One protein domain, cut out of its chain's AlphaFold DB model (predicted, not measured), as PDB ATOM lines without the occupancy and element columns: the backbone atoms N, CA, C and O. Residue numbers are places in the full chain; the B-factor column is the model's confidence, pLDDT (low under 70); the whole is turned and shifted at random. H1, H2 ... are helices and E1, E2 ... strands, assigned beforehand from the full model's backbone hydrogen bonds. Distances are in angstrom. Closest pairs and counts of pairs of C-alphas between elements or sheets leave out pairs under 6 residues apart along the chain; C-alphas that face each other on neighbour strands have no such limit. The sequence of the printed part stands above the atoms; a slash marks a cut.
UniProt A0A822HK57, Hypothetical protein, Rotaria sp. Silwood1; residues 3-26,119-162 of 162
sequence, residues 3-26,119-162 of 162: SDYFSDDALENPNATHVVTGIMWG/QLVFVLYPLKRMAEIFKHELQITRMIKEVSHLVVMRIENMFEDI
ATOM      1  N   SER A   3     285.690 236.770 356.896       66.00
ATOM      2  CA  SER A   3     285.453 238.025 357.628       66.00
ATOM      3  C   SER A   3     285.743 239.317 356.848       66.00
ATOM      4  O   SER A   3     285.222 240.375 357.177       66.00
ATOM      5  N   ASP A   4     286.596 239.265 355.815       69.25
ATOM      6  CA  ASP A   4     286.965 240.455 355.028       69.25
ATOM      7  C   ASP A   4     285.893 240.782 353.969       69.25
ATOM      8  O   ASP A   4     285.881 241.870 353.396       69.25
ATOM      9  N   TYR A   5     284.998 239.823 353.707       68.12
ATOM     10  CA  TYR A   5     283.939 239.895 352.698       68.12
ATOM     11  C   TYR A   5     282.539 239.728 353.296       68.12
ATOM     12  O   TYR A   5     281.557 240.148 352.685       68.12
ATOM     13  N   PHE A   6     282.439 239.127 354.482       70.50
ATOM     14  CA  PHE A   6     281.194 238.878 355.196       70.50
ATOM     15  C   PHE A   6     281.312 239.372 356.634       70.50
ATOM     16  O   PHE A   6     282.359 239.239 357.255       70.50
ATOM     17  N   SER A   7     280.218 239.911 357.171       72.50
ATOM     18  CA  SER A   7     280.111 240.178 358.605       72.50
ATOM     19  C   SER A   7     280.168 238.854 359.372       72.50
ATOM     20  O   SER A   7     279.461 237.908 359.014       72.50
ATOM     21  N   ASP A   8     280.979 238.804 360.429       70.12
ATOM     22  CA  ASP A   8     281.088 237.623 361.291       70.12
ATOM     23  C   ASP A   8     279.726 237.279 361.927       70.12
ATOM     24  O   ASP A   8     279.294 236.129 361.856       70.12
ATOM     25  N   ASP A   9     278.960 238.283 362.375       70.31
ATOM     26  CA  ASP A   9     277.582 238.107 362.874       70.31
ATOM     27  C   ASP A   9     276.654 237.422 361.849       70.31
ATOM     28  O   ASP A   9     275.763 236.647 362.206       70.31
ATOM     29  N   ALA A  10     276.847 237.689 360.550       69.38
ATOM     30  CA  ALA A  10     276.057 237.066 359.490       69.38
ATOM     31  C   ALA A  10     276.432 235.590 359.265       69.38
ATOM     32  O   ALA A  10     275.567 234.800 358.882       69.38
ATOM     33  N   LEU A  11     277.693 235.216 359.510       70.12
ATOM     34  CA  LEU A  11     278.173 233.832 359.436       70.12
ATOM     35  C   LEU A  11     277.790 233.015 360.675       70.12
ATOM     36  O   LEU A  11     277.594 231.804 360.571       70.12
ATOM     37  N   GLU A  12     277.639 233.672 361.824       73.62
ATOM     38  CA  GLU A  12     277.180 233.053 363.069       73.62
ATOM     39  C   GLU A  12     275.655 232.883 363.136       73.62
ATOM     40  O   GLU A  12     275.151 232.183 364.015       73.62
ATOM     41  N   ASN A  13     274.897 233.462 362.197       78.25
ATOM     42  CA  ASN A  13     273.448 233.301 362.141       78.25
ATOM     43  C   ASN A  13     273.063 231.868 361.704       78.25
ATOM     44  O   ASN A  13     273.172 231.536 360.518       78.25
ATOM     45  N   PRO A  14     272.497 231.034 362.599       75.62
ATOM     46  CA  PRO A  14     272.188 229.633 362.296       75.62
ATOM     47  C   PRO A  14     271.046 229.465 361.279       75.62
ATOM     48  O   PRO A  14     270.829 228.369 360.758       75.62
ATOM     49  N   ASN A  15     270.303 230.541 360.994       78.25
ATOM     50  CA  ASN A  15     269.208 230.553 360.026       78.25
ATOM     51  C   ASN A  15     269.650 231.025 358.630       78.25
ATOM     52  O   ASN A  15     268.866 230.931 357.681       78.25
ATOM     53  N   ALA A  16     270.877 231.532 358.476       80.31
ATOM     54  CA  ALA A  16     271.393 231.943 357.178       80.31
ATOM     55  C   ALA A  16     271.712 230.713 356.310       80.31
ATOM     56  O   ALA A  16     272.334 229.750 356.753       80.31
ATOM     57  N   THR A  17     271.287 230.741 355.043       83.31
ATOM     58  CA  THR A  17     271.476 229.608 354.114       83.31
ATOM     59  C   THR A  17     272.320 229.953 352.890       83.31
ATOM     60  O   THR A  17     272.998 229.078 352.344       83.31
ATOM     61  N   HIS A  18     272.316 231.218 352.468       86.69
ATOM     62  CA  HIS A  18     273.000 231.700 351.273       86.69
ATOM     63  C   HIS A  18     273.663 233.051 351.532       86.69
ATOM     64  O   HIS A  18     273.216 233.815 352.385       86.69
ATOM     65  N   VAL A  19     274.689 233.351 350.742       84.62
ATOM     66  CA  VAL A  19     275.291 234.681 350.625       84.62
ATOM     67  C   VAL A  19     274.958 235.278 349.267       84.62
ATOM     68  O   VAL A  19     274.906 234.561 348.266       84.62
ATOM     69  N   VAL A  20     274.748 236.591 349.226       90.12
ATOM     70  CA  VAL A  20     274.625 237.323 347.963       90.12
ATOM     71  C   VAL A  20     276.014 237.426 347.340       90.12
ATOM     72  O   VAL A  20     276.926 237.982 347.945       90.12
ATOM     73  N   THR A  21     276.177 236.896 346.131       89.94
ATOM     74  CA  THR A  21     277.440 236.956 345.370       89.94
ATOM     75  C   THR A  21     277.346 237.840 344.133       89.94
ATOM     76  O   THR A  21     278.361 238.142 343.511       89.94
ATOM     77  N   GLY A  22     276.142 238.287 343.787       92.69
ATOM     78  CA  GLY A  22     275.909 239.200 342.681       92.69
ATOM     79  C   GLY A  22     274.555 239.877 342.803       92.69
ATOM     80  O   GLY A  22     273.619 239.325 343.380       92.69
ATOM     81  N   ILE A  23     274.462 241.082 342.249       95.19
ATOM     82  CA  ILE A  23     273.222 241.848 342.164       95.19
ATOM     83  C   ILE A  23     273.115 242.378 340.737       95.19
ATOM     84  O   ILE A  23     274.025 243.060 340.261       95.19
ATOM     85  N   MET A  24     272.013 242.063 340.060       95.25
ATOM     86  CA  MET A  24     271.640 242.712 338.809       95.25
ATOM     87  C   MET A  24     270.846 243.970 339.136       95.25
ATOM     88  O   MET A  24     269.836 243.911 339.839       95.25
ATOM     89  N   TRP A  25     271.323 245.097 338.620       94.25
ATOM     90  CA  TRP A  25     270.728 246.406 338.839       94.25
ATOM     91  C   TRP A  25     269.999 246.887 337.589       94.25
ATOM     92  O   TRP A  25     270.419 246.582 336.471       94.25
ATOM     93  N   GLY A  26     268.923 247.639 337.781       92.50
ATOM     94  CA  GLY A  26     268.186 248.271 336.696       92.50
ATOM     95  C   GLY A  26     266.893 248.905 337.188       92.50
ATOM     96  O   GLY A  26     266.777 249.302 338.343       92.50
ATOM     97  N   GLN A 119     267.925 247.318 342.847       93.94
ATOM     98  CA  GLN A 119     268.281 245.896 342.858       93.94
ATOM     99  C   GLN A 119     267.123 245.069 342.289       93.94
ATOM    100  O   GLN A 119     266.060 245.013 342.900       93.94
ATOM    101  N   LEU A 120     267.329 244.390 341.159       93.94
ATOM    102  CA  LEU A 120     266.280 243.587 340.520       93.94
ATOM    103  C   LEU A 120     266.415 242.096 340.824       93.94
ATOM    104  O   LEU A 120     265.433 241.426 341.126       93.94
ATOM    105  N   VAL A 121     267.633 241.557 340.727       96.06
ATOM    106  CA  VAL A 121     267.885 240.120 340.902       96.06
ATOM    107  C   VAL A 121     269.117 239.910 341.765       96.06
ATOM    108  O   VAL A 121     270.167 240.503 341.519       96.06
ATOM    109  N   PHE A 122     268.997 239.026 342.751       95.38
ATOM    110  CA  PHE A 122     270.093 238.615 343.620       95.38
ATOM    111  C   PHE A 122     270.588 237.232 343.208       95.38
ATOM    112  O   PHE A 122     269.811 236.284 343.101       95.38
ATOM    113  N   VAL A 123     271.897 237.106 343.010       94.88
ATOM    114  CA  VAL A 123     272.555 235.813 342.832       94.88
ATOM    115  C   VAL A 123     272.950 235.310 344.210       94.88
ATOM    116  O   VAL A 123     273.744 235.942 344.911       94.88
ATOM    117  N   LEU A 124     272.365 234.183 344.599       92.62
ATOM    118  CA  LEU A 124     272.584 233.559 345.893       92.62
ATOM    119  C   LEU A 124     273.500 232.351 345.742       92.62
ATOM    120  O   LEU A 124     273.264 231.481 344.904       92.62
ATOM    121  N   TYR A 125     274.521 232.275 346.589       87.12
ATOM    122  CA  TYR A 125     275.414 231.129 346.654       87.12
ATOM    123  C   TYR A 125     275.296 230.429 348.015       87.12
ATOM    124  O   TYR A 125     275.314 231.107 349.046       87.12
ATOM    125  N   PRO A 126     275.166 229.090 348.065       86.44
ATOM    126  CA  PRO A 126     274.951 228.386 349.325       86.44
ATOM    127  C   PRO A 126     276.126 228.546 350.297       86.44
ATOM    128  O   PRO A 126     277.268 228.215 349.965       86.44
ATOM    129  N   LEU A 127     275.839 228.953 351.537       82.25
ATOM    130  CA  LEU A 127     276.850 229.105 352.593       82.25
ATOM    131  C   LEU A 127     277.599 227.799 352.863       82.25
ATOM    132  O   LEU A 127     278.813 227.802 353.028       82.25
ATOM    133  N   LYS A 128     276.893 226.662 352.812       78.50
ATOM    134  CA  LYS A 128     277.501 225.334 352.957       78.50
ATOM    135  C   LYS A 128     278.630 225.092 351.951       78.50
ATOM    136  O   LYS A 128     279.681 224.583 352.319       78.50
ATOM    137  N   ARG A 129     278.416 225.468 350.687       80.88
ATOM    138  CA  ARG A 129     279.418 225.298 349.626       80.88
ATOM    139  C   ARG A 129     280.625 226.205 349.863       80.88
ATOM    140  O   ARG A 129     281.752 225.767 349.672       80.88
ATOM    141  N   MET A 130     280.399 227.433 350.334       79.31
ATOM    142  CA  MET A 130     281.488 228.334 350.734       79.31
ATOM    143  C   MET A 130     282.299 227.735 351.882       79.31
ATOM    144  O   MET A 130     283.518 227.663 351.792       79.31
ATOM    145  N   ALA A 131     281.634 227.245 352.928       76.62
ATOM    146  CA  ALA A 131     282.283 226.621 354.081       76.62
ATOM    147  C   ALA A 131     283.202 225.460 353.677       76.62
ATOM    148  O   ALA A 131     284.346 225.394 354.121       76.62
ATOM    149  N   GLU A 132     282.721 224.595 352.775       80.25
ATOM    150  CA  GLU A 132     283.493 223.491 352.189       80.25
ATOM    151  C   GLU A 132     284.753 223.999 351.463       80.25
ATOM    152  O   GLU A 132     285.839 223.458 351.670       80.25
ATOM    153  N   ILE A 133     284.631 225.058 350.652       80.81
ATOM    154  CA  ILE A 133     285.754 225.651 349.902       80.81
ATOM    155  C   ILE A 133     286.795 226.270 350.844       80.81
ATOM    156  O   ILE A 133     287.996 226.045 350.684       80.81
ATOM    157  N   PHE A 134     286.343 227.041 351.831       76.00
ATOM    158  CA  PHE A 134     287.213 227.789 352.740       76.00
ATOM    159  C   PHE A 134     287.660 226.986 353.968       76.00
ATOM    160  O   PHE A 134     288.400 227.515 354.794       76.00
ATOM    161  N   LYS A 135     287.255 225.712 354.075       78.06
ATOM    162  CA  LYS A 135     287.546 224.819 355.212       78.06
ATOM    163  C   LYS A 135     287.151 225.433 356.561       78.06
ATOM    164  O   LYS A 135     287.865 225.280 357.549       78.06
ATOM    165  N   HIS A 136     286.024 226.141 356.582       71.81
ATOM    166  CA  HIS A 136     285.469 226.760 357.782       71.81
ATOM    167  C   HIS A 136     284.321 225.902 358.317       71.81
ATOM    168  O   HIS A 136     283.474 225.453 357.545       71.81
ATOM    169  N   GLU A 137     284.252 225.693 359.630       69.12
ATOM    170  CA  GLU A 137     283.092 225.043 360.243       69.12
ATOM    171  C   GLU A 137     281.935 226.041 360.349       69.12
ATOM    172  O   GLU A 137     282.084 227.106 360.941       69.12
ATOM    173  N   LEU A 138     280.785 225.723 359.754       68.56
ATOM    174  CA  LEU A 138     279.550 226.487 359.945       68.56
ATOM    175  C   LEU A 138     278.572 225.673 360.791       68.56
ATOM    176  O   LEU A 138     278.388 224.475 360.559       68.56
ATOM    177  N   GLN A 139     277.883 226.338 361.716       66.12
ATOM    178  CA  GLN A 139     276.795 225.751 362.499       66.12
ATOM    179  C   GLN A 139     275.501 225.732 361.668       66.12
ATOM    180  O   GLN A 139     274.573 226.500 361.902       66.12
ATOM    181  N   ILE A 140     275.438 224.874 360.644       63.16
ATOM    182  CA  ILE A 140     274.255 224.763 359.775       63.16
ATOM    183  C   ILE A 140     273.246 223.803 360.409       63.16
ATOM    184  O   ILE A 140     273.425 222.586 360.373       63.16
ATOM    185  N   THR A 141     272.156 224.333 360.963       57.94
ATOM    186  CA  THR A 141     271.201 223.533 361.753       57.94
ATOM    187  C   THR A 141     270.109 222.852 360.913       57.94
ATOM    188  O   THR A 141     269.471 221.911 361.385       57.94
ATOM    189  N   ARG A 142     269.857 223.283 359.665       59.78
ATOM    190  CA  ARG A 142     268.702 222.793 358.889       59.78
ATOM    191  C   ARG A 142     268.960 222.742 357.383       59.78
ATOM    192  O   ARG A 142     269.373 223.721 356.777       59.78
ATOM    193  N   MET A 143     268.642 221.601 356.769       59.16
ATOM    194  CA  MET A 143     268.652 221.408 355.317       59.16
ATOM    195  C   MET A 143     267.250 221.012 354.861       59.16
ATOM    196  O   MET A 143     266.766 219.936 355.208       59.16
ATOM    197  N   ILE A 144     266.598 221.875 354.084       64.75
ATOM    198  CA  ILE A 144     265.345 221.534 353.406       64.75
ATOM    199  C   ILE A 144     265.724 221.037 352.013       64.75
ATOM    200  O   ILE A 144     266.297 221.777 351.217       64.75
ATOM    201  N   LYS A 145     265.463 219.757 351.749       64.88
ATOM    202  CA  LYS A 145     265.692 219.140 350.443       64.88
ATOM    203  C   LYS A 145     264.433 219.318 349.612       64.88
ATOM    204  O   LYS A 145     263.531 218.513 349.758       64.88
ATOM    205  N   GLU A 146     264.436 220.369 348.794       68.31
ATOM    206  CA  GLU A 146     263.542 220.577 347.648       68.31
ATOM    207  C   GLU A 146     262.033 220.645 347.965       68.31
ATOM    208  O   GLU A 146     261.451 219.819 348.664       68.31
ATOM    209  N   VAL A 147     261.360 221.662 347.433       77.69
ATOM    210  CA  VAL A 147     259.896 221.739 347.500       77.69
ATOM    211  C   VAL A 147     259.341 220.941 346.323       77.69
ATOM    212  O   VAL A 147     259.723 221.182 345.183       77.69
ATOM    213  N   SER A 148     258.453 219.978 346.584       86.94
ATOM    214  CA  SER A 148     257.836 219.177 345.519       86.94
ATOM    215  C   SER A 148     257.063 220.065 344.540       86.94
ATOM    216  O   SER A 148     256.237 220.873 344.961       86.94
ATOM    217  N   HIS A 149     257.252 219.841 343.237       87.25
ATOM    218  CA  HIS A 149     256.507 220.520 342.168       87.25
ATOM    219  C   HIS A 149     254.981 220.441 342.352       87.25
ATOM    220  O   HIS A 149     254.262 221.387 342.056       87.25
ATOM    221  N   LEU A 150     254.474 219.333 342.910       89.62
ATOM    222  CA  LEU A 150     253.046 219.163 343.202       89.62
ATOM    223  C   LEU A 150     252.524 220.182 344.225       89.62
ATOM    224  O   LEU A 150     251.371 220.594 344.146       89.62
ATOM    225  N   VAL A 151     253.357 220.575 345.191       88.12
ATOM    226  CA  VAL A 151     252.992 221.578 346.202       88.12
ATOM    227  C   VAL A 151     252.934 222.965 345.572       88.12
ATOM    228  O   VAL A 151     252.008 223.708 345.874       88.12
ATOM    229  N   VAL A 152     253.879 223.284 344.683       89.50
ATOM    230  CA  VAL A 152     253.900 224.561 343.954       89.50
ATOM    231  C   VAL A 152     252.635 224.706 343.106       89.50
ATOM    232  O   VAL A 152     251.865 225.626 343.354       89.50
ATOM    233  N   MET A 153     252.342 223.726 342.243       89.12
ATOM    234  CA  MET A 153     251.132 223.746 341.404       89.12
ATOM    235  C   MET A 153     249.844 223.850 342.221       89.12
ATOM    236  O   MET A 153     248.907 224.543 341.845       89.12
ATOM    237  N   ARG A 154     249.769 223.151 343.364       91.81
ATOM    238  CA  ARG A 154     248.580 223.218 344.220       91.81
ATOM    239  C   ARG A 154     248.354 224.626 344.764       91.81
ATOM    240  O   ARG A 154     247.207 225.036 344.888       91.81
ATOM    241  N   ILE A 155     249.425 225.323 345.135       90.06
ATOM    242  CA  ILE A 155     249.337 226.697 345.628       90.06
ATOM    243  C   ILE A 155     248.944 227.635 344.483       90.06
ATOM    244  O   ILE A 155     248.060 228.453 344.690       90.06
ATOM    245  N   GLU A 156     249.542 227.491 343.297       90.25
ATOM    246  CA  GLU A 156     249.199 228.298 342.113       90.25
ATOM    247  C   GLU A 156     247.706 228.192 341.781       90.25
ATOM    248  O   GLU A 156     247.012 229.206 341.787       90.25
ATOM    249  N   ASN A 157     247.178 226.969 341.655       91.31
ATOM    250  CA  ASN A 157     245.755 226.748 341.382       91.31
ATOM    251  C   ASN A 157     244.844 227.380 342.448       91.31
ATOM    252  O   ASN A 157     243.808 227.944 342.124       91.31
ATOM    253  N   MET A 158     245.238 227.329 343.728       91.88
ATOM    254  CA  MET A 158     244.457 227.960 344.798       91.88
ATOM    255  C   MET A 158     244.327 229.479 344.640       91.88
ATOM    256  O   MET A 158     243.366 230.033 345.165       91.88
ATOM    257  N   PHE A 159     245.284 230.150 343.995       88.38
ATOM    258  CA  PHE A 159     245.217 231.590 343.734       88.38
ATOM    259  C   PHE A 159     244.539 231.926 342.401       88.38
ATOM    260  O   PHE A 159     244.016 233.028 342.278       88.38
ATOM    261  N   GLU A 160     244.530 231.008 341.432       87.69
ATOM    262  CA  GLU A 160     243.814 231.178 340.155       87.69
ATOM    263  C   GLU A 160     242.298 230.950 340.284       87.69
ATOM    264  O   GLU A 160     241.524 231.545 339.540       87.69
ATOM    265  N   ASP A 161     241.870 230.119 341.242       79.75
ATOM    266  CA  ASP A 161     240.457 229.781 341.485       79.75
ATOM    267  C   ASP A 161     239.682 230.836 342.324       79.75
ATOM    268  O   ASP A 161     238.507 230.617 342.642       79.75
ATOM    269  N   ILE A 162     240.318 231.949 342.725       60.75
ATOM    270  CA  ILE A 162     239.723 233.050 343.524       60.75
ATOM    271  C   ILE A 162     239.343 234.220 342.617       60.75
ATOM    272  O   ILE A 162     238.209 234.729 342.780       60.75
TER     273      ILE A 162
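Overview. This is residues 3 to 26 and 119 to 162 of the 162 residues of the protein "Hypothetical protein" of Rotaria sp. Silwood1 (UniProt A0A822HK57). Picture a ribbon of two antiparallel strands, E1 and E2, with the small helices H1 and H2 near the end where E1 begins and E2 ends, and a long arm, residues 144 to 162, that sticks out from this body and holds H3. The body is loosely built, and the arm makes much of the length. The printed part has 68 residues with three named helices and two named strands, in the order H1, E1, E2, H2, H3; the sheet's order is E1 - E2, and the class is mixed, helices and strands. The whole is only just extended, close to loose, with a radius of gyration of the C-alphas of 16.5 A and spans of 49 by 34 by 19 A.

Along the chain. Find C-alpha 18 at (273.000, 231.700, 351.273); from there E1, residues 18 to 26, runs 22.6 A to C-alpha 26 and bends by 58 degrees at residue 21. Look next at E2, residues 119 to 126, which covers 19.8 A and ends at C-alpha 126 at (274.951, 228.386, 349.325). H2, residues 127 to 134, is 10.4 A long, and H1, residues 8 to 11, is 5.1 A long. H3, residues 149 to 160, runs 16.7 A to C-alpha 160 at (243.814, 231.178, 340.155).

Arrangement. Begin at the sheet, where E1 and E2 are antiparallel neighbours, with 159 degrees between their directions. Look for N 19 and O 125, 2.9 A apart, and N 123 and O 22, 2.8 A apart, both within hydrogen-bond range. A tight link joins E2 to H2, and the closest C-alphas of E1 and H2, those of His 18 and Leu 127, are 4.8 A apart. H1 and H2 are only just apart, their closest C-alphas at 8.4 A. H3 is apart from H1, E1, E2 and H2. In H2 and H3 every O i to N i+4 pair is within hydrogen-bond range; H1, with 4 residues, is too short for such a pair.

Size, cuts and confidence. The two C-alphas farthest apart, those of Lys 135 and Ile 162, are 49.9 A apart. Without residues 144 to 162, which stand free, the body of 49 residues spans 36 by 25 by 20 A. Residues 27 to 118 are cut out between E1 and E2, and C-alphas 26 and 119 are 6.6 A apart across the cut. The link from H2 to H3 is long, 14 residues, and that from H1 to E1 is short. The mean pLDDT of the printed part is 80.3; look for values under 70 at residues 3 to 5, 10, 137 to 146 and 162.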